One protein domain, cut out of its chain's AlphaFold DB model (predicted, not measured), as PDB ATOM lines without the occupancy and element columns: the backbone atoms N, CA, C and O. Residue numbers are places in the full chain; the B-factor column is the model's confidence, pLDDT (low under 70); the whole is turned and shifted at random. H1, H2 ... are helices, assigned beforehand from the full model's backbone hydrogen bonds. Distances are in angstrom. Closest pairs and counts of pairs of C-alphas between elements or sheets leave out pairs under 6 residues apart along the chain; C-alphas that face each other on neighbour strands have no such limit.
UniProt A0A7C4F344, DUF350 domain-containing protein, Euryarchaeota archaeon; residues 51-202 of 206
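Overview. This is residues 51 to 202 of the 206 residues of the protein "DUF350 domain-containing protein" of Euryarchaeota archaeon (UniProt A0A7C4F344). The model is a long bundle of four helices, H1, H3, H4 and H6, running up and down, each against the one before it in the chain. H3 and H6 lie side by side, H4 runs the opposite way along both, H1 crosses H3 more steeply, and the short helices H2 and H5 sit at one end, by the first residues of H3 and H6. The printed part has 152 residues with six named helices, H1 to H6 in order along the chain, and no named strand; its class is all helix. It is only just compact, close to loose, with a radius of gyration of the C-alphas of 17.5 A, and elongated, spanning 58 by 31 by 19 A.

Arrangement. H1, residues 51 to 72, touches H3, residues 87 to 117, at a steep tilt of 40 degrees, opposite ways; their closest C-alphas, of Ile 62 and Val 97, are 6.0 A apart. H1 also touches residues 135 to 146 alone of H4, residues 121 to 152, at a shallow tilt of 27 degrees, the same way, closest at the C-alphas of Ala 61 and Ile 135, 7.0 A. H2, residues 78 to 83, touches residues 89 to 90 alone of H3; the C-alphas of Ile 82 and Gly 90 are closest, at 6.1 A. H3 is the hub, touching five other helices. H3 and H4 form a helical hairpin, at a shallow tilt of 27 degrees, with the closest C-alphas, of Met 111 and Ala 127, 4.2 A apart. H6, residues 167 to 200, touches H3 at a shallow tilt of 9 degrees, the same way; the C-alphas of Gly 95 and Ala 174 are closest, at 4.1 A. H4 touches H6 opposite ways at 29 degrees, a shallow tilt, closest at the C-alphas of Gly 134 and Val 188, 5.5 A. H5, residues 158 to 163, touches residues 169 to 170 alone of H6, closest at the C-alphas of Leu 162 and Val 169, 6.5 A. H5 only just touches H3, with 3 pairs of C-alphas within 8 A, the closest those of Ala 88 and Leu 162, 5.8 A. H1 and H6 are apart. In each of the six helices every O i to N i+4 pair is within hydrogen-bond range.

Along the chain. H1, residues 51 to 72, begins at C-alpha 51 at (15.771, -35.747, -42.507) and is 31.1 A long from first to last C-alpha. H2, residues 78 to 83, is short. H3, residues 87 to 117, is 45.0 A long, and H4, residues 121 to 152, is 46.2 A long, with C-alpha 152 at (4.537, -33.389, -4.282). H5, residues 158 to 163, is short too. H6, residues 167 to 200, the longest helix, is 48.9 A long and ends at C-alpha 200 at (28.136, -55.405, -34.241).

Size, cuts and confidence. The two C-alphas farthest apart, of Lys 164 and Gly 202, are 58.4 A apart. The printed part has no cut, and its five links are tight. The mean pLDDT of the printed part is 77.3; it is under 70 at residue 75 and residues 110 to 127, 153 to 158 and 192 to 202.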
ATOM      1  N   LEU A  51      16.292 -36.985 -43.080       71.88
ATOM      2  CA  LEU A  51      15.771 -35.747 -42.507       71.88
ATOM      3  C   LEU A  51      14.263 -35.604 -42.758       71.88
ATOM      4  O   LEU A  51      13.517 -35.322 -41.821       71.88
ATOM      5  N   CYS A  52      13.792 -35.883 -43.975       78.31
ATOM      6  CA  CYS A  52      12.359 -35.876 -44.288       78.31
ATOM      7  C   CYS A  52      11.573 -36.873 -43.419       78.31
ATOM      8  O   CYS A  52      10.521 -36.531 -42.873       78.31
ATOM      9  N   ILE A  53      12.101 -38.088 -43.241       74.19
ATOM     10  CA  ILE A  53      11.482 -39.122 -42.395       74.19
ATOM     11  C   ILE A  53      11.508 -38.702 -40.916       74.19
ATOM     12  O   ILE A  53      10.499 -38.831 -40.222       74.19
ATOM     13  N   GLY A  54      12.630 -38.159 -40.440       72.88
ATOM     14  CA  GLY A  54      12.805 -37.691 -39.066       72.88
ATOM     15  C   GLY A  54      11.842 -36.563 -38.703       72.88
ATOM     16  O   GLY A  54      11.243 -36.597 -37.631       72.88
ATOM     17  N   ILE A  55      11.622 -35.610 -39.614       80.25
ATOM     18  CA  ILE A  55      10.635 -34.536 -39.432       80.25
ATOM     19  C   ILE A  55       9.219 -35.110 -39.360       80.25
ATOM     20  O   ILE A  55       8.466 -34.761 -38.450       80.25
ATOM     21  N   GLY A  56       8.854 -36.015 -40.275       83.25
ATOM     22  CA  GLY A  56       7.536 -36.654 -40.255       83.25
ATOM     23  C   GLY A  56       7.271 -37.380 -38.935       83.25
ATOM     24  O   GLY A  56       6.223 -37.204 -38.313       83.25
ATOM     25  N   LEU A  57       8.263 -38.129 -38.459       78.94
ATOM     26  CA  LEU A  57       8.189 -38.830 -37.185       78.94
ATOM     27  C   LEU A  57       8.130 -37.864 -35.989       78.94
ATOM     28  O   LEU A  57       7.390 -38.105 -35.033       78.94
ATOM     29  N   ALA A  58       8.857 -36.746 -36.056       78.44
ATOM     30  CA  ALA A  58       8.841 -35.733 -35.012       78.44
ATOM     31  C   ALA A  58       7.456 -35.093 -34.849       78.44
ATOM     32  O   ALA A  58       6.972 -34.952 -33.725       78.44
ATOM     33  N   ILE A  59       6.785 -34.776 -35.958       85.38
ATOM     34  CA  ILE A  59       5.426 -34.215 -35.948       85.38
ATOM     35  C   ILE A  59       4.449 -35.180 -35.268       85.38
ATOM     36  O   ILE A  59       3.675 -34.766 -34.403       85.38
ATOM     37  N   VAL A  60       4.511 -36.470 -35.615       85.06
ATOM     38  CA  VAL A  60       3.655 -37.505 -35.012       85.06
ATOM     39  C   VAL A  60       3.883 -37.593 -33.504       85.06
ATOM     40  O   VAL A  60       2.926 -37.645 -32.732       85.06
ATOM     41  N   ALA A  61       5.139 -37.573 -33.068       81.50
ATOM     42  CA  ALA A  61       5.477 -37.671 -31.656       81.50
ATOM     43  C   ALA A  61       5.070 -36.420 -30.856       81.50
ATOM     44  O   ALA A  61       4.566 -36.560 -29.743       81.50
ATOM     45  N   ILE A  62       5.185 -35.214 -31.426       86.00
ATOM     46  CA  ILE A  62       4.660 -33.984 -30.808       86.00
ATOM     47  C   ILE A  62       3.134 -34.065 -30.652       86.00
ATOM     48  O   ILE A  62       2.608 -33.761 -29.580       86.00
ATOM     49  N   TYR A  63       2.422 -34.527 -31.686       87.69
ATOM     50  CA  TYR A  63       0.975 -34.757 -31.616       87.69
ATOM     51  C   TYR A  63       0.609 -35.728 -30.495       87.69
ATOM     52  O   TYR A  63      -0.331 -35.488 -29.734       87.69
ATOM     53  N   LEU A  64       1.377 -36.812 -30.367       85.69
ATOM     54  CA  LEU A  64       1.182 -37.798 -29.316       85.69
ATOM     55  C   LEU A  64       1.404 -37.182 -27.932       85.69
ATOM     56  O   LEU A  64       0.594 -37.408 -27.036       85.69
ATOM     57  N   GLY A  65       2.435 -36.352 -27.772       83.75
ATOM     58  CA  GLY A  65       2.718 -35.662 -26.519       83.75
ATOM     59  C   GLY A  65       1.638 -34.685 -26.086       83.75
ATOM     60  O   GLY A  65       1.215 -34.711 -24.931       83.75
ATOM     61  N   LEU A  66       1.117 -33.884 -27.015       85.75
ATOM     62  CA  LEU A  66      -0.010 -32.989 -26.737       85.75
ATOM     63  C   LEU A  66      -1.296 -33.765 -26.418       85.75
ATOM     64  O   LEU A  66      -2.076 -33.345 -25.562       85.75
ATOM     65  N   ASN A  67      -1.517 -34.914 -27.059       86.69
ATOM     66  CA  ASN A  67      -2.656 -35.778 -26.758       86.69
ATOM     67  C   ASN A  67      -2.528 -36.442 -25.374       86.69
ATOM     68  O   ASN A  67      -3.509 -36.523 -24.637       86.69
ATOM     69  N   VAL A  68      -1.322 -36.872 -24.990       83.94
ATOM     70  CA  VAL A  68      -1.034 -37.371 -23.636       83.94
ATOM     71  C   VAL A  68      -1.267 -36.264 -22.610       83.94
ATOM     72  O   VAL A  68      -1.998 -36.488 -21.651       83.94
ATOM     73  N   LEU A  69      -0.755 -35.052 -22.848       83.69
ATOM     74  CA  LEU A  69      -1.011 -33.890 -21.990       83.69
ATOM     75  C   LEU A  69      -2.514 -33.610 -21.835       83.69
ATOM     76  O   LEU A  69      -2.993 -33.415 -20.723       83.69
ATOM     77  N   SER A  70      -3.271 -33.658 -22.934       83.75
ATOM     78  CA  SER A  70      -4.726 -33.449 -22.924       83.75
ATOM     79  C   SER A  70      -5.471 -34.504 -22.098       83.75
ATOM     80  O   SER A  70      -6.500 -34.206 -21.500       83.75
ATOM     81  N   ARG A  71      -4.957 -35.740 -22.046       80.00
ATOM     82  CA  ARG A  71      -5.506 -36.807 -21.194       80.00
ATOM     83  C   ARG A  71      -5.115 -36.665 -19.727       80.00
ATOM     84  O   ARG A  71      -5.867 -37.124 -18.875       80.00
ATOM     85  N   LEU A  72      -3.952 -36.081 -19.448       75.00
ATOM     86  CA  LEU A  72      -3.460 -35.866 -18.086       75.00
ATOM     87  C   LEU A  72      -4.107 -34.644 -17.427       75.00
ATOM     88  O   LEU A  72      -4.300 -34.651 -16.219       75.00
ATOM     89  N   ILE A  73      -4.526 -33.650 -18.217       79.56
ATOM     90  CA  ILE A  73      -5.206 -32.440 -17.730       79.56
ATOM     91  C   ILE A  73      -6.621 -32.325 -18.340       79.56
ATOM     92  O   ILE A  73      -6.918 -31.365 -19.052       79.56
ATOM     93  N   PRO A  74      -7.538 -33.284 -18.094       72.19
ATOM     94  CA  PRO A  74      -8.845 -33.309 -18.758       72.19
ATOM     95  C   PRO A  74      -9.785 -32.185 -18.298       72.19
ATOM     96  O   PRO A  74     -10.746 -31.864 -18.996       72.19
ATOM     97  N   ARG A  75      -9.527 -31.577 -17.131       68.19
ATOM     98  CA  ARG A  75     -10.328 -30.463 -16.597       68.19
ATOM     99  C   ARG A  75     -10.117 -29.147 -17.352       68.19
ATOM    100  O   ARG A  75     -11.019 -28.314 -17.338       68.19
ATOM    101  N   ILE A  76      -8.988 -28.964 -18.046       72.44
ATOM    102  CA  ILE A  76      -8.686 -27.727 -18.779       72.44
ATOM    103  C   ILE A  76      -8.791 -27.968 -20.281       72.44
ATOM    104  O   ILE A  76      -8.107 -28.812 -20.857       72.44
ATOM    105  N   LYS A  77      -9.575 -27.132 -20.964       78.25
ATOM    106  CA  LYS A  77      -9.526 -27.045 -22.426       78.25
ATOM    107  C   LYS A  77      -8.298 -26.242 -22.848       78.25
ATOM    108  O   LYS A  77      -8.383 -25.029 -23.015       78.25
ATOM    109  N   ILE A  78      -7.169 -26.928 -23.034       76.62
ATOM    110  CA  ILE A  78      -5.853 -26.348 -23.369       76.62
ATOM    111  C   ILE A  78      -5.955 -25.256 -24.446       76.62
ATOM    112  O   ILE A  78      -5.478 -24.139 -24.259       76.62
ATOM    113  N   TRP A  79      -6.633 -25.552 -25.555       81.00
ATOM    114  CA  TRP A  79      -6.760 -24.629 -26.686       81.00
ATOM    115  C   TRP A  79      -7.658 -23.419 -26.402       81.00
ATOM    116  O   TRP A  79      -7.356 -22.316 -26.861       81.00
ATOM    117  N   ASP A  80      -8.727 -23.597 -25.622       83.56
ATOM    118  CA  ASP A  80      -9.594 -22.486 -25.207       83.56
ATOM    119  C   ASP A  80      -8.857 -21.568 -24.229       83.56
ATOM    120  O   ASP A  80      -8.982 -20.348 -24.296       83.56
ATOM    121  N   GLU A  81      -8.056 -22.148 -23.339       80.00
ATOM    122  CA  GLU A  81      -7.328 -21.424 -22.306       80.00
ATOM    123  C   GLU A  81      -6.154 -20.625 -22.900       80.00
ATOM    124  O   GLU A  81      -5.967 -19.451 -22.572       80.00
ATOM    125  N   ILE A  82      -5.454 -21.191 -23.890       81.12
ATOM    126  CA  ILE A  82      -4.474 -20.458 -24.707       81.12
ATOM    127  C   ILE A  82      -5.152 -19.305 -25.462       81.12
ATOM    128  O   ILE A  82      -4.639 -18.184 -25.455       81.12
ATOM    129  N   ARG A  83      -6.334 -19.526 -26.060       82.38
ATOM    130  CA  ARG A  83      -7.082 -18.463 -26.762       82.38
ATOM    131  C   ARG A  83      -7.523 -17.334 -25.822       82.38
ATOM    132  O   ARG A  83      -7.551 -16.180 -26.239       82.38
ATOM    133  N   LYS A  84      -7.817 -17.634 -24.555       81.81
ATOM    134  CA  LYS A  84      -8.129 -16.646 -23.499       81.81
ATOM    135  C   LYS A  84      -6.898 -15.898 -22.956       81.81
ATOM    136  O   LYS A  84      -7.027 -15.120 -22.001       81.81
ATOM    137  N   GLY A  85      -5.712 -16.138 -23.514       79.69
ATOM    138  CA  GLY A  85      -4.465 -15.496 -23.097       79.69
ATOM    139  C   GLY A  85      -3.896 -16.059 -21.797       79.69
ATOM    140  O   GLY A  85      -3.314 -15.320 -21.007       79.69
ATOM    141  N   ASN A  86      -4.108 -17.346 -21.517       85.06
ATOM    142  CA  ASN A  86      -3.483 -18.000 -20.378       85.06
ATOM    143  C   ASN A  86      -2.065 -18.471 -20.734       85.06
ATOM    144  O   ASN A  86      -1.861 -19.530 -21.332       85.06
ATOM    145  N   TYR A  87      -1.075 -17.672 -20.338       85.44
ATOM    146  CA  TYR A  87       0.337 -17.976 -20.568       85.44
ATOM    147  C   TYR A  87       0.813 -19.221 -19.807       85.44
ATOM    148  O   TYR A  87       1.724 -19.896 -20.282       85.44
ATOM    149  N   ALA A  88       0.191 -19.569 -18.672       83.75
ATOM    150  CA  ALA A  88       0.590 -20.723 -17.866       83.75
ATOM    151  C   ALA A  88       0.424 -22.033 -18.647       83.75
ATOM    152  O   ALA A  88       1.366 -22.815 -18.764       83.75
ATOM    153  N   VAL A  89      -0.741 -22.220 -19.273       84.62
ATOM    154  CA  VAL A  89      -1.026 -23.380 -20.131       84.62
ATOM    155  C   VAL A  89      -0.093 -23.413 -21.345       84.62
ATOM    156  O   VAL A  89       0.410 -24.475 -21.711       84.62
ATOM    157  N   GLY A  90       0.201 -22.250 -21.934       86.50
ATOM    158  CA  GLY A  90       1.142 -22.142 -23.049       86.50
ATOM    159  C   GLY A  90       2.553 -22.628 -22.695       86.50
ATOM    160  O   GLY A  90       3.157 -23.374 -23.466       86.50
ATOM    161  N   VAL A  91       3.056 -22.269 -21.510       88.31
ATOM    162  CA  VAL A  91       4.375 -22.717 -21.033       88.31
ATOM    163  C   VAL A  91       4.402 -24.228 -20.786       88.31
ATOM    164  O   VAL A  91       5.374 -24.880 -21.164       88.31
ATOM    165  N   VAL A  92       3.330 -24.818 -20.248       87.19
ATOM    166  CA  VAL A  92       3.237 -26.283 -20.091       87.19
ATOM    167  C   VAL A  92       3.277 -26.989 -21.446       87.19
ATOM    168  O   VAL A  92       4.030 -27.949 -21.617       87.19
ATOM    169  N   CYS A  93       2.522 -26.497 -22.438       88.06
ATOM    170  CA  CYS A  93       2.573 -27.036 -23.798       88.06
ATOM    171  C   CYS A  93       3.983 -26.946 -24.389       88.06
ATOM    172  O   CYS A  93       4.460 -27.925 -24.962       88.06
ATOM    173  N   ALA A  94       4.672 -25.816 -24.209       88.75
ATOM    174  CA  ALA A  94       6.059 -25.666 -24.640       88.75
ATOM    175  C   ALA A  94       6.984 -26.682 -23.946       88.75
ATOM    176  O   ALA A  94       7.787 -27.331 -24.615       88.75
ATOM    177  N   GLY A  95       6.823 -26.895 -22.635       88.88
ATOM    178  CA  GLY A  95       7.572 -27.897 -21.872       88.88
ATOM    179  C   GLY A  95       7.393 -29.320 -22.408       88.88
ATOM    180  O   GLY A  95       8.375 -30.036 -22.593       88.88
ATOM    181  N   VAL A  96       6.159 -29.715 -22.741       88.19
ATOM    182  CA  VAL A  96       5.880 -31.026 -23.355       88.19
ATOM    183  C   VAL A  96       6.512 -31.143 -24.740       88.19
ATOM    184  O   VAL A  96       7.129 -32.161 -25.045       88.19
ATOM    185  N   VAL A  97       6.400 -30.114 -25.582       88.94
ATOM    186  CA  VAL A  97       7.004 -30.133 -26.924       88.94
ATOM    187  C   VAL A  97       8.521 -30.293 -26.830       88.94
ATOM    188  O   VAL A  97       9.090 -31.132 -27.532       88.94
ATOM    189  N   ILE A  98       9.178 -29.552 -25.933       89.56
ATOM    190  CA  ILE A  98      10.623 -29.672 -25.699       89.56
ATOM    191  C   ILE A  98      10.966 -31.085 -25.216       89.56
ATOM    192  O   ILE A  98      11.901 -31.699 -25.735       89.56
ATOM    193  N   ALA A  99      10.182 -31.625 -24.283       87.56
ATOM    194  CA  ALA A  99      10.390 -32.962 -23.752       87.56
ATOM    195  C   ALA A  99      10.335 -34.043 -24.842       87.56
ATOM    196  O   ALA A  99      11.253 -34.853 -24.977       87.56
ATOM    197  N   TYR A 100       9.292 -34.022 -25.671       86.06
ATOM    198  CA  TYR A 100       9.168 -34.968 -26.777       86.06
ATOM    199  C   TYR A 100      10.275 -34.778 -27.812       86.06
ATOM    200  O   TYR A 100      10.840 -35.766 -28.274       86.06
ATOM    201  N   THR A 101      10.647 -33.533 -28.120       86.69
ATOM    202  CA  THR A 101      11.736 -33.230 -29.060       86.69
ATOM    203  C   THR A 101      13.053 -33.868 -28.617       86.69
ATOM    204  O   THR A 101      13.735 -34.483 -29.440       86.69
ATOM    205  N   GLN A 102      13.397 -33.808 -27.326       85.81
ATOM    206  CA  GLN A 102      14.606 -34.463 -26.810       85.81
ATOM    207  C   GLN A 102      14.568 -35.981 -26.990       85.81
ATOM    208  O   GLN A 102      15.544 -36.577 -27.454       85.81
ATOM    209  N   VAL A 103      13.431 -36.613 -26.687       82.44
ATOM    210  CA  VAL A 103      13.313 -38.068 -26.831       82.44
ATOM    211  C   VAL A 103      13.366 -38.483 -28.303       82.44
ATOM    212  O   VAL A 103      14.105 -39.404 -28.651       82.44
ATOM    213  N   ILE A 104      12.681 -37.766 -29.194       82.00
ATOM    214  CA  ILE A 104      12.735 -38.014 -30.644       82.00
ATOM    215  C   ILE A 104      14.164 -37.854 -31.163       82.00
ATOM    216  O   ILE A 104      14.643 -38.702 -31.910       82.00
ATOM    217  N   THR A 105      14.874 -36.813 -30.724       81.12
ATOM    218  CA  THR A 105      16.273 -36.582 -31.104       81.12
ATOM    219  C   THR A 105      17.150 -37.772 -30.715       81.12
ATOM    220  O   THR A 105      17.961 -38.224 -31.523       81.12
ATOM    221  N   SER A 106      16.957 -38.338 -29.518       74.44
ATOM    222  CA  SER A 106      17.667 -39.559 -29.110       74.44
ATOM    223  C   SER A 106      17.302 -40.781 -29.970       74.44
ATOM    224  O   SER A 106      18.190 -41.546 -30.344       74.44
ATOM    225  N   GLY A 107      16.036 -40.919 -30.377       71.69
ATOM    226  CA  GLY A 107      15.585 -41.985 -31.277       71.69
ATOM    227  C   GLY A 107      16.166 -41.871 -32.692       71.69
ATOM    228  O   GLY A 107      16.628 -42.865 -33.250       71.69
ATOM    229  N   ILE A 108      16.221 -40.658 -33.255       72.38
ATOM    230  CA  ILE A 108      16.822 -40.393 -34.575       72.38
ATOM    231  C   ILE A 108      18.333 -40.655 -34.546       72.38
ATOM    232  O   ILE A 108      18.887 -41.218 -35.493       72.38
ATOM    233  N   ARG A 109      19.015 -40.300 -33.450       70.56
ATOM    234  CA  ARG A 109      20.438 -40.632 -33.268       70.56
ATOM    235  C   ARG A 109      20.650 -42.145 -33.233       70.56
ATOM    236  O   ARG A 109      21.501 -42.634 -33.965       70.56
ATOM    237  N   GLY A 110      19.826 -42.884 -32.487       66.62
ATOM    238  CA  GLY A 110      19.854 -44.352 -32.484       66.62
ATOM    239  C   GLY A 110      19.640 -44.960 -33.875       66.62
ATOM    240  O   GLY A 110      20.357 -45.880 -34.260       66.62
ATOM    241  N   MET A 111      18.720 -44.395 -34.665       64.56
ATOM    242  CA  MET A 111      18.483 -44.798 -36.056       64.56
ATOM    243  C   MET A 111      19.699 -44.552 -36.953       64.56
ATOM    244  O   MET A 111      20.094 -45.442 -37.701       64.56
ATOM    245  N   THR A 112      20.318 -43.376 -36.845       66.94
ATOM    246  CA  THR A 112      21.523 -43.027 -37.616       66.94
ATOM    247  C   THR A 112      22.663 -43.992 -37.307       66.94
ATOM    248  O   THR A 112      23.291 -44.522 -38.221       66.94
ATOM    249  N   THR A 113      22.893 -44.281 -36.023       63.81
ATOM    250  CA  THR A 113      23.935 -45.217 -35.588       63.81
ATOM    251  C   THR A 113      23.655 -46.633 -36.085       63.81
ATOM    252  O   THR A 113      24.543 -47.249 -36.661       63.81
ATOM    253  N   ALA A 114      22.426 -47.140 -35.945       62.41
ATOM    254  CA  ALA A 114      22.075 -48.492 -36.382       62.41
ATOM    255  C   ALA A 114      22.251 -48.688 -37.900       62.41
ATOM    256  O   ALA A 114      22.760 -49.725 -38.327       62.41
ATOM    257  N   ILE A 115      21.879 -47.684 -38.702       60.88
ATOM    258  CA  ILE A 115      22.060 -47.700 -40.161       60.88
ATOM    259  C   ILE A 115      23.548 -47.608 -40.529       60.88
ATOM    260  O   ILE A 115      23.988 -48.310 -41.430       60.88
ATOM    261  N   THR A 116      24.331 -46.794 -39.816       60.31
ATOM    262  CA  THR A 116      25.767 -46.614 -40.101       60.31
ATOM    263  C   THR A 116      26.588 -47.845 -39.711       60.31
ATOM    264  O   THR A 116      27.457 -48.265 -40.465       60.31
ATOM    265  N   THR A 117      26.310 -48.452 -38.552       60.38
ATOM    266  CA  THR A 117      27.042 -49.632 -38.062       60.38
ATOM    267  C   THR A 117      26.727 -50.883 -38.880       60.38
ATOM    268  O   THR A 117      27.616 -51.693 -39.110       60.38
ATOM    269  N   ASN A 118      25.477 -51.059 -39.318       56.38
ATOM    270  CA  ASN A 118      25.063 -52.192 -40.141       56.38
ATOM    271  C   ASN A 118      23.935 -51.760 -41.090       56.38
ATOM    272  O   ASN A 118      22.763 -51.874 -40.719       56.38
ATOM    273  N   PRO A 119      24.242 -51.331 -42.328       60.00
ATOM    274  CA  PRO A 119      23.242 -50.878 -43.295       60.00
ATOM    275  C   PRO A 119      22.508 -52.063 -43.952       60.00
ATOM    276  O   PRO A 119      22.407 -52.194 -45.169       60.00
ATOM    277  N   SER A 120      22.006 -52.975 -43.125       64.38
ATOM    278  CA  SER A 120      21.195 -54.123 -43.505       64.38
ATOM    279  C   SER A 120      19.739 -53.889 -43.105       64.38
ATOM    280  O   SER A 120      19.429 -53.044 -42.261       64.38
ATOM    281  N   LEU A 121      18.822 -54.686 -43.665       61.12
ATOM    282  CA  LEU A 121      17.417 -54.702 -43.240       61.12
ATOM    283  C   LEU A 121      17.285 -54.864 -41.713       61.12
ATOM    284  O   LEU A 121      16.384 -54.291 -41.106       61.12
ATOM    285  N   LEU A 122      18.218 -55.583 -41.083       62.97
ATOM    286  CA  LEU A 122      18.270 -55.756 -39.637       62.97
ATOM    287  C   LEU A 122      18.570 -54.436 -38.902       62.97
ATOM    288  O   LEU A 122      17.933 -54.156 -37.890       62.97
ATOM    289  N   GLY A 123      19.477 -53.600 -39.427       66.88
ATOM    290  CA  GLY A 123      19.791 -52.272 -38.870       66.88
ATOM    291  C   GLY A 123      18.619 -51.307 -38.968       66.88
ATOM    292  O   GLY A 123      18.333 -50.561 -38.031       66.88
ATOM    293  N   PHE A 124      17.856 -51.399 -40.057       67.75
ATOM    294  CA  PHE A 124      16.618 -50.643 -40.216       67.75
ATOM    295  C   PHE A 124      15.526 -51.082 -39.223       67.75
ATOM    296  O   PHE A 124      14.865 -50.240 -38.612       67.75
ATOM    297  N   VAL A 125      15.358 -52.390 -39.000       69.56
ATOM    298  CA  VAL A 125      14.408 -52.918 -38.003       69.56
ATOM    299  C   VAL A 125      14.813 -52.504 -36.583       69.56
ATOM    300  O   VAL A 125      13.970 -52.042 -35.817       69.56
ATOM    301  N   ALA A 126      16.099 -52.584 -36.244       68.31
ATOM    302  CA  ALA A 126      16.636 -52.130 -34.962       68.31
ATOM    303  C   ALA A 126      16.429 -50.625 -34.717       68.31
ATOM    304  O   ALA A 126      16.080 -50.208 -33.606       68.31
ATOM    305  N   ALA A 127      16.583 -49.810 -35.761       69.56
ATOM    306  CA  ALA A 127      16.298 -48.382 -35.716       69.56
ATOM    307  C   ALA A 127      14.814 -48.094 -35.434       69.56
ATOM    308  O   ALA A 127      14.490 -47.284 -34.565       69.56
ATOM    309  N   LEU A 128      13.910 -48.790 -36.129       73.31
ATOM    310  CA  LEU A 128      12.465 -48.697 -35.906       73.31
ATOM    311  C   LEU A 128      12.078 -49.094 -34.479       73.31
ATOM    312  O   LEU A 128      11.326 -48.375 -33.823       73.31
ATOM    313  N   ILE A 129      12.626 -50.201 -33.975       75.88
ATOM    314  CA  ILE A 129      12.381 -50.672 -32.606       75.88
ATOM    315  C   ILE A 129      12.851 -49.632 -31.584       75.88
ATOM    316  O   ILE A 129      12.104 -49.297 -30.667       75.88
ATOM    317  N   SER A 130      14.049 -49.069 -31.765       73.44
ATOM    318  CA  SER A 130      14.603 -48.052 -30.858       73.44
ATOM    319  C   SER A 130      13.716 -46.808 -30.779       73.44
ATOM    320  O   SER A 130      13.463 -46.280 -29.696       73.44
ATOM    321  N   VAL A 131      13.187 -46.369 -31.922       75.81
ATOM    322  CA  VAL A 131      12.250 -45.243 -31.996       75.81
ATOM    323  C   VAL A 131      10.927 -45.560 -31.294       75.81
ATOM    324  O   VAL A 131      10.447 -44.745 -30.505       75.81
ATOM    325  N   LEU A 132      10.347 -46.739 -31.533       80.00
ATOM    326  CA  LEU A 132       9.094 -47.153 -30.893       80.00
ATOM    327  C   LEU A 132       9.234 -47.239 -29.368       80.00
ATOM    328  O   LEU A 132       8.378 -46.736 -28.640       80.00
ATOM    329  N   ILE A 133      10.337 -47.816 -28.885       80.94
ATOM    330  CA  ILE A 133      10.659 -47.876 -27.456       80.94
ATOM    331  C   ILE A 133      10.837 -46.463 -26.888       80.94
ATOM    332  O   ILE A 133      10.321 -46.172 -25.811       80.94
ATOM    333  N   GLY A 134      11.504 -45.565 -27.619       80.00
ATOM    334  CA  GLY A 134      11.665 -44.170 -27.211       80.00
ATOM    335  C   GLY A 134      10.336 -43.441 -27.033       80.00
ATOM    336  O   GLY A 134      10.120 -42.796 -26.010       80.00
ATOM    337  N   ILE A 135       9.407 -43.603 -27.975       79.88
ATOM    338  CA  ILE A 135       8.062 -43.011 -27.889       79.88
ATOM    339  C   ILE A 135       7.274 -43.589 -26.703       79.88
ATOM    340  O   ILE A 135       6.579 -42.854 -25.989       79.88
ATOM    341  N   LEU A 136       7.392 -44.897 -26.462       84.12
ATOM    342  CA  LEU A 136       6.752 -45.561 -25.328       84.12
ATOM    343  C   LEU A 136       7.294 -45.022 -23.993       84.12
ATOM    344  O   LEU A 136       6.516 -44.628 -23.121       84.12
ATOM    345  N   LEU A 137       8.620 -44.946 -23.854       83.44
ATOM    346  CA  LEU A 137       9.292 -44.422 -22.664       83.44
ATOM    347  C   LEU A 137       8.998 -42.937 -22.442       83.44
ATOM    348  O   LEU A 137       8.781 -42.542 -21.300       83.44
ATOM    349  N   ALA A 138       8.914 -42.129 -23.505       79.81
ATOM    350  CA  ALA A 138       8.472 -40.737 -23.409       79.81
ATOM    351  C   ALA A 138       7.072 -40.646 -22.790       79.81
ATOM    352  O   ALA A 138       6.852 -39.895 -21.843       79.81
ATOM    353  N   SER A 139       6.137 -41.455 -23.290       82.69
ATOM    354  CA  SER A 139       4.745 -41.450 -22.827       82.69
ATOM    355  C   SER A 139       4.629 -41.870 -21.357       82.69
ATOM    356  O   SER A 139       3.901 -41.248 -20.576       82.69
ATOM    357  N   LEU A 140       5.387 -42.894 -20.953       85.75
ATOM    358  CA  LEU A 140       5.471 -43.324 -19.556       85.75
ATOM    359  C   LEU A 140       6.115 -42.259 -18.672       85.75
ATOM    360  O   LEU A 140       5.595 -41.951 -17.605       85.75
ATOM    361  N   GLY A 141       7.219 -41.673 -19.119       83.12
ATOM    362  CA  GLY A 141       7.952 -40.680 -18.356       83.12
ATOM    363  C   GLY A 141       7.170 -39.392 -18.129       83.12
ATOM    364  O   GLY A 141       7.165 -38.882 -17.014       83.12
ATOM    365  N   VAL A 142       6.419 -38.920 -19.127       83.44
ATOM    366  CA  VAL A 142       5.498 -37.785 -18.954       83.44
ATOM    367  C   VAL A 142       4.416 -38.125 -17.932       83.44
ATOM    368  O   VAL A 142       4.180 -37.355 -17.009       83.44
ATOM    369  N   THR A 143       3.816 -39.314 -18.014       83.56
ATOM    370  CA  THR A 143       2.811 -39.754 -17.030       83.56
ATOM    371  C   THR A 143       3.392 -39.834 -15.612       83.56
ATOM    372  O   THR A 143       2.732 -39.459 -14.644       83.56
ATOM    373  N   LEU A 144       4.633 -40.308 -15.469       83.81
ATOM    374  CA  LEU A 144       5.336 -40.355 -14.186       83.81
ATOM    375  C   LEU A 144       5.674 -38.960 -13.660       83.81
ATOM    376  O   LEU A 144       5.560 -38.746 -12.459       83.81
ATOM    377  N   ALA A 145       6.043 -38.022 -14.534       82.69
ATOM    378  CA  ALA A 145       6.295 -36.634 -14.159       82.69
ATOM    379  C   ALA A 145       5.043 -35.998 -13.541       82.69
ATOM    380  O   ALA A 145       5.128 -35.429 -12.458       82.69
ATOM    381  N   PHE A 146       3.879 -36.178 -14.176       76.50
ATOM    382  CA  PHE A 146       2.601 -35.702 -13.637       76.50
ATOM    383  C   PHE A 146       2.230 -36.402 -12.325       76.50
ATOM    384  O   PHE A 146       1.914 -35.736 -11.353       76.50
ATOM    385  N   LYS A 147       2.390 -37.727 -12.219       82.19
ATOM    386  CA  LYS A 147       2.163 -38.427 -10.938       82.19
ATOM    387  C   LYS A 147       3.109 -37.985  -9.819       82.19
ATOM    388  O   LYS A 147       2.736 -38.022  -8.648       82.19
ATOM    389  N   ALA A 148       4.357 -37.662 -10.151       80.31
ATOM    390  CA  ALA A 148       5.314 -37.138  -9.187       80.31
ATOM    391  C   ALA A 148       4.888 -35.743  -8.714       80.31
ATOM    392  O   ALA A 148       4.971 -35.471  -7.519       80.31
ATOM    393  N   LEU A 149       4.375 -34.920  -9.632       75.31
ATOM    394  CA  LEU A 149       3.802 -33.611  -9.350       75.31
ATOM    395  C   LEU A 149       2.596 -33.721  -8.404       75.31
ATOM    396  O   LEU A 149       2.682 -33.221  -7.288       75.31
ATOM    397  N   ASP A 150       1.586 -34.528  -8.755       76.81
ATOM    398  CA  ASP A 150       0.389 -34.768  -7.929       76.81
ATOM    399  C   ASP A 150       0.750 -35.211  -6.497       76.81
ATOM    400  O   ASP A 150       0.049 -34.944  -5.519       76.81
ATOM    401  N   LYS A 151       1.856 -35.957  -6.357       76.56
ATOM    402  CA  LYS A 151       2.331 -36.452  -5.064       76.56
ATOM    403  C   LYS A 151       3.090 -35.393  -4.264       76.56
ATOM    404  O   LYS A 151       3.022 -35.444  -3.035       76.56
ATOM    405  N   LEU A 152       3.822 -34.494  -4.925       72.25
ATOM    406  CA  LEU A 152       4.537 -33.389  -4.282       72.25
ATOM    407  C   LEU A 152       3.603 -32.231  -3.915       72.25
ATOM    408  O   LEU A 152       3.812 -31.615  -2.873       72.25
ATOM    409  N   THR A 153       2.571 -31.967  -4.715       67.81
ATOM    410  CA  THR A 153       1.720 -30.776  -4.580       67.81
ATOM    411  C   THR A 153       0.313 -31.092  -4.069       67.81
ATOM    412  O   THR A 153      -0.654 -30.446  -4.446       67.81
ATOM    413  N   LYS A 154       0.167 -32.049  -3.144       60.34
ATOM    414  CA  LYS A 154      -1.144 -32.462  -2.593       60.34
ATOM    415  C   LYS A 154      -2.029 -31.335  -2.025       60.34
ATOM    416  O   LYS A 154      -3.228 -31.554  -1.889       60.34
ATOM    417  N   ASP A 155      -1.461 -30.182  -1.678       58.78
ATOM    418  CA  ASP A 155      -2.186 -29.006  -1.166       58.78
ATOM    419  C   ASP A 155      -2.605 -27.997  -2.256       58.78
ATOM    420  O   ASP A 155      -3.388 -27.090  -1.978       58.78
ATOM    421  N   ILE A 156      -2.112 -28.125  -3.494       61.34
ATOM    422  CA  ILE A 156      -2.422 -27.206  -4.598       61.34
ATOM    423  C   ILE A 156      -2.911 -28.014  -5.795       61.34
ATOM    424  O   ILE A 156      -2.175 -28.818  -6.354       61.34
ATOM    425  N   ASP A 157      -4.136 -27.749  -6.237       68.94
ATOM    426  CA  ASP A 157      -4.644 -28.305  -7.487       68.94
ATOM    427  C   ASP A 157      -3.978 -27.552  -8.654       68.94
ATOM    428  O   ASP A 157      -4.363 -26.428  -8.993       68.94
ATOM    429  N   GLU A 158      -2.908 -28.122  -9.228       68.88
ATOM    430  CA  GLU A 158      -2.138 -27.449 -10.284       68.88
ATOM    431  C   GLU A 158      -2.998 -27.187 -11.511       68.88
ATOM    432  O   GLU A 158      -2.776 -26.223 -12.239       68.88
ATOM    433  N   THR A 159      -4.001 -28.030 -11.731       72.00
ATOM    434  CA  THR A 159      -4.943 -27.887 -12.832       72.00
ATOM    435  C   THR A 159      -5.821 -26.653 -12.617       72.00
ATOM    436  O   THR A 159      -5.960 -25.816 -13.514       72.00
ATOM    437  N   ASP A 160      -6.335 -26.460 -11.406       77.38
ATOM    438  CA  ASP A 160      -7.086 -25.249 -11.072       77.38
ATOM    439  C   ASP A 160      -6.186 -23.996 -11.059       77.38
ATOM    440  O   ASP A 160      -6.597 -22.939 -11.540       77.38
ATOM    441  N   GLU A 161      -4.941 -24.078 -10.577       76.12
ATOM    442  CA  GLU A 161      -3.995 -22.950 -10.606       76.12
ATOM    443  C   GLU A 161      -3.563 -22.570 -12.029       76.12
ATOM    444  O   GLU A 161      -3.482 -21.384 -12.371       76.12
ATOM    445  N   LEU A 162      -3.354 -23.561 -12.899       75.25
ATOM    446  CA  LEU A 162      -3.145 -23.329 -14.323       75.25
ATOM    447  C   LEU A 162      -4.350 -22.605 -14.918       75.25
ATOM    448  O   LEU A 162      -4.156 -21.639 -15.651       75.25
ATOM    449  N   GLN A 163      -5.583 -22.987 -14.571       73.88
ATOM    450  CA  GLN A 163      -6.793 -22.299 -15.031       73.88
ATOM    451  C   GLN A 163      -6.920 -20.871 -14.467       73.88
ATOM    452  O   GLN A 163      -7.377 -19.971 -15.171       73.88
ATOM    453  N   LYS A 164      -6.431 -20.611 -13.248       80.38
ATOM    454  CA  LYS A 164      -6.335 -19.258 -12.659       80.38
ATOM    455  C   LYS A 164      -5.243 -18.377 -13.288       80.38
ATOM    456  O   LYS A 164      -4.996 -17.277 -12.799       80.38
ATOM    457  N   LYS A 165      -4.613 -18.812 -14.387       81.25
ATOM    458  CA  LYS A 165      -3.517 -18.118 -15.089       81.25
ATOM    459  C   LYS A 165      -2.233 -17.998 -14.263       81.25
ATOM    460  O   LYS A 165      -1.432 -17.092 -14.499       81.25
ATOM    461  N   ASN A 166      -2.004 -18.911 -13.320       83.50
ATOM    462  CA  ASN A 166      -0.795 -18.897 -12.510       83.50
ATOM    463  C   ASN A 166       0.421 -19.390 -13.316       83.50
ATOM    464  O   ASN A 166       0.686 -20.587 -13.437       83.50
ATOM    465  N   LEU A 167       1.179 -18.441 -13.872       84.56
ATOM    466  CA  LEU A 167       2.358 -18.717 -14.695       84.56
ATOM    467  C   LEU A 167       3.453 -19.488 -13.938       84.56
ATOM    468  O   LEU A 167       4.175 -20.267 -14.560       84.56
ATOM    469  N   ALA A 168       3.565 -19.315 -12.616       83.44
ATOM    470  CA  ALA A 168       4.590 -19.982 -11.814       83.44
ATOM    471  C   ALA A 168       4.427 -21.510 -11.843       83.44
ATOM    472  O   ALA A 168       5.404 -22.232 -12.041       83.44
ATOM    473  N   VAL A 169       3.184 -21.992 -11.745       83.00
ATOM    474  CA  VAL A 169       2.859 -23.423 -11.856       83.00
ATOM    475  C   VAL A 169       3.194 -23.945 -13.254       83.00
ATOM    476  O   VAL A 169       3.807 -25.001 -13.393       83.00
ATOM    477  N   GLY A 170       2.888 -23.166 -14.298       84.12
ATOM    478  CA  GLY A 170       3.227 -23.530 -15.675       84.12
ATOM    479  C   GLY A 170       4.733 -23.692 -15.910       84.12
ATOM    480  O   GLY A 170       5.159 -24.674 -16.521       84.12
ATOM    481  N   ILE A 171       5.548 -22.771 -15.382       86.81
ATOM    482  CA  ILE A 171       7.017 -22.846 -15.468       86.81
ATOM    483  C   ILE A 171       7.553 -24.055 -14.693       86.81
ATOM    484  O   ILE A 171       8.430 -24.756 -15.197       86.81
ATOM    485  N   LEU A 172       7.019 -24.329 -13.501       86.62
ATOM    486  CA  LEU A 172       7.439 -25.465 -12.681       86.62
ATOM    487  C   LEU A 172       7.193 -26.800 -13.401       86.62
ATOM    488  O   LEU A 172       8.106 -27.620 -13.508       86.62
ATOM    489  N   ILE A 173       6.002 -26.981 -13.980       85.19
ATOM    490  CA  ILE A 173       5.666 -28.179 -14.763       85.19
ATOM    491  C   ILE A 173       6.582 -28.297 -15.984       85.19
ATOM    492  O   ILE A 173       7.119 -29.372 -16.251       85.19
ATOM    493  N   ALA A 174       6.824 -27.200 -16.707       87.19
ATOM    494  CA  ALA A 174       7.721 -27.210 -17.860       87.19
ATOM    495  C   ALA A 174       9.168 -27.583 -17.484       87.19
ATOM    496  O   ALA A 174       9.802 -28.364 -18.195       87.19
ATOM    497  N   GLY A 175       9.676 -27.084 -16.353       88.62
ATOM    498  CA  GLY A 175      11.007 -27.422 -15.843       88.62
ATOM    499  C   GLY A 175      11.145 -28.898 -15.467       88.62
ATOM    500  O   GLY A 175      12.139 -29.540 -15.816       88.62
ATOM    501  N   ILE A 176      10.127 -29.473 -14.824       85.62
ATOM    502  CA  ILE A 176      10.108 -30.901 -14.476       85.62
ATOM    503  C   ILE A 176      10.057 -31.763 -15.739       85.62
ATOM    504  O   ILE A 176      10.824 -32.719 -15.861       85.62
ATOM    505  N   LEU A 177       9.206 -31.408 -16.706       87.50
ATOM    506  CA  LEU A 177       9.126 -32.111 -17.987       87.50
ATOM    507  C   LEU A 177      10.456 -32.069 -18.740       87.50
ATOM    508  O   LEU A 177      10.884 -33.094 -19.270       87.50
ATOM    509  N   TYR A 178      11.146 -30.924 -18.733       89.00
ATOM    510  CA  TYR A 178      12.489 -30.809 -19.293       89.00
ATOM    511  C   TYR A 178      13.465 -31.779 -18.612       89.00
ATOM    512  O   TYR A 178      14.114 -32.575 -19.294       89.00
ATOM    513  N   GLY A 179      13.520 -31.783 -17.275       86.75
ATOM    514  CA  GLY A 179      14.400 -32.675 -16.514       86.75
ATOM    515  C   GLY A 179      14.132 -34.153 -16.805       86.75
ATOM    516  O   GLY A 179      15.040 -34.890 -17.192       86.75
ATOM    517  N   VAL A 180      12.872 -34.575 -16.716       86.44
ATOM    518  CA  VAL A 180      12.462 -35.962 -16.974       86.44
ATOM    519  C   VAL A 180      12.761 -36.374 -18.417       86.44
ATOM    520  O   VAL A 180      13.268 -37.471 -18.656       86.44
ATOM    521  N   SER A 181      12.530 -35.485 -19.384       86.06
ATOM    522  CA  SER A 181      12.818 -35.771 -20.790       86.06
ATOM    523  C   SER A 181      14.295 -36.013 -21.070       86.06
ATOM    524  O   SER A 181      14.620 -36.938 -21.813       86.06
ATOM    525  N   SER A 182      15.184 -35.252 -20.429       85.31
ATOM    526  CA  SER A 182      16.628 -35.418 -20.593       85.31
ATOM    527  C   SER A 182      17.106 -36.775 -20.061       85.31
ATOM    528  O   SER A 182      17.916 -37.444 -20.704       85.31
ATOM    529  N   MET A 183      16.526 -37.248 -18.950       85.12
ATOM    530  CA  MET A 183      16.815 -38.582 -18.418       85.12
ATOM    531  C   MET A 183      16.306 -39.693 -19.344       85.12
ATOM    532  O   MET A 183      17.016 -40.670 -19.581       85.12
ATOM    533  N   ILE A 184      15.103 -39.543 -19.908       86.25
ATOM    534  CA  ILE A 184      14.547 -40.522 -20.854       86.25
ATOM    535  C   ILE A 184      15.369 -40.554 -22.138       86.25
ATOM    536  O   ILE A 184      15.687 -41.633 -22.626       86.25
ATOM    537  N   ALA A 185      15.751 -39.394 -22.671       83.69
ATOM    538  CA  ALA A 185      16.587 -39.304 -23.860       83.69
ATOM    539  C   ALA A 185      17.928 -40.034 -23.659       83.69
ATOM    540  O   ALA A 185      18.373 -40.763 -24.548       83.69
ATOM    541  N   ALA A 186      18.540 -39.914 -22.475       80.75
ATOM    542  CA  ALA A 186      19.741 -40.668 -22.122       80.75
ATOM    543  C   ALA A 186      19.482 -42.185 -22.062       80.75
ATOM    544  O   ALA A 186      20.251 -42.963 -22.630       80.75
ATOM    545  N   ALA A 187      18.378 -42.616 -21.444       81.25
ATOM    546  CA  ALA A 187      18.003 -44.029 -21.364       81.25
ATOM    547  C   ALA A 187      17.749 -44.650 -22.751       81.25
ATOM    548  O   ALA A 187      18.256 -45.729 -23.056       81.25
ATOM    549  N   VAL A 188      17.020 -43.947 -23.622       78.00
ATOM    550  CA  VAL A 188      16.725 -44.381 -24.998       78.00
ATOM    551  C   VAL A 188      17.998 -44.442 -25.838       78.00
ATOM    552  O   VAL A 188      18.204 -45.404 -26.577       78.00
ATOM    553  N   SER A 189      18.893 -43.463 -25.680       73.81
ATOM    554  CA  SER A 189      20.202 -43.488 -26.335       73.81
ATOM    555  C   SER A 189      21.053 -44.679 -25.881       73.81
ATOM    556  O   SER A 189      21.743 -45.274 -26.707       73.81
ATOM    557  N   GLY A 190      20.998 -45.051 -24.597       75.44
ATOM    558  CA  GLY A 190      21.684 -46.233 -24.067       75.44
ATOM    559  C   GLY A 190      21.170 -47.538 -24.680       75.44
ATOM    560  O   GLY A 190      21.967 -48.388 -25.069       75.44
ATOM    561  N   ILE A 191      19.849 -47.667 -24.849       73.31
ATOM    562  CA  ILE A 191      19.226 -48.819 -25.522       73.31
ATOM    563  C   ILE A 191      19.659 -48.883 -26.991       73.31
ATOM    564  O   ILE A 191      20.069 -49.943 -27.457       73.31
ATOM    565  N   GLY A 192      19.635 -47.754 -27.706       68.50
ATOM    566  CA  GLY A 192      20.108 -47.689 -29.093       68.50
ATOM    567  C   GLY A 192      21.578 -48.104 -29.233       68.50
ATOM    568  O   GLY A 192      21.921 -48.861 -30.139       68.50
ATOM    569  N   GLY A 193      22.434 -47.675 -28.299       67.94
ATOM    570  CA  GLY A 193      23.837 -48.093 -28.235       67.94
ATOM    571  C   GLY A 193      24.010 -49.586 -27.944       67.94
ATOM    572  O   GLY A 193      24.806 -50.246 -28.605       67.94
ATOM    573  N   ALA A 194      23.231 -50.139 -27.012       69.94
ATOM    574  CA  ALA A 194      23.255 -51.567 -26.692       69.94
ATOM    575  C   ALA A 194      22.785 -52.435 -27.871       69.94
ATOM    576  O   ALA A 194      23.380 -53.474 -28.145       69.94
ATOM    577  N   ILE A 195      21.756 -51.994 -28.602       67.00
ATOM    578  CA  ILE A 195      21.273 -52.673 -29.810       67.00
ATOM    579  C   ILE A 195      22.334 -52.613 -30.914       67.00
ATOM    580  O   ILE A 195      22.639 -53.637 -31.520       67.00
ATOM    581  N   ALA A 196      22.947 -51.447 -31.141       63.59
ATOM    582  CA  ALA A 196      24.031 -51.306 -32.112       63.59
ATOM    583  C   ALA A 196      25.232 -52.205 -31.763       63.59
ATOM    584  O   ALA A 196      25.771 -52.879 -32.640       63.59
ATOM    585  N   ALA A 197      25.601 -52.283 -30.481       65.69
ATOM    586  CA  ALA A 197      26.661 -53.165 -29.999       65.69
ATOM    587  C   ALA A 197      26.309 -54.652 -30.181       65.69
ATOM    588  O   ALA A 197      27.129 -55.417 -30.684       65.69
ATOM    589  N   ALA A 198      25.081 -55.061 -29.844       64.38
ATOM    590  CA  ALA A 198      24.609 -56.433 -30.037       64.38
ATOM    591  C   ALA A 198      24.593 -56.843 -31.519       64.38
ATOM    592  O   ALA A 198      24.864 -57.993 -31.853       64.38
ATOM    593  N   MET A 199      24.319 -55.895 -32.415       62.06
ATOM    594  CA  MET A 199      24.357 -56.110 -33.860       62.06
ATOM    595  C   MET A 199      25.774 -56.120 -34.447       62.06
ATOM    596  O   MET A 199      26.009 -56.808 -35.436       62.06
ATOM    597  N   GLY A 200      26.718 -55.378 -33.861       57.78
ATOM    598  CA  GLY A 200      28.136 -55.405 -34.241       57.78
ATOM    599  C   GLY A 200      28.895 -56.633 -33.717       57.78
ATOM    600  O   GLY A 200      29.861 -57.072 -34.334       57.78
ATOM    601  N   ALA A 201      28.429 -57.246 -32.624       46.56
ATOM    602  CA  ALA A 201      29.042 -58.429 -32.011       46.56
ATOM    603  C   ALA A 201      28.897 -59.734 -32.829       46.56
ATOM    604  O   ALA A 201      29.400 -60.774 -32.412       46.56
ATOM    605  N   GLY A 202      28.246 -59.699 -33.998       42.62
ATOM    606  CA  GLY A 202      28.188 -60.825 -34.939       42.62
ATOM    607  C   GLY A 202      29.461 -61.037 -35.771       42.62
ATOM    608  O   GLY A 202      29.550 -62.042 -36.467       42.62
TER     609      GLY A 202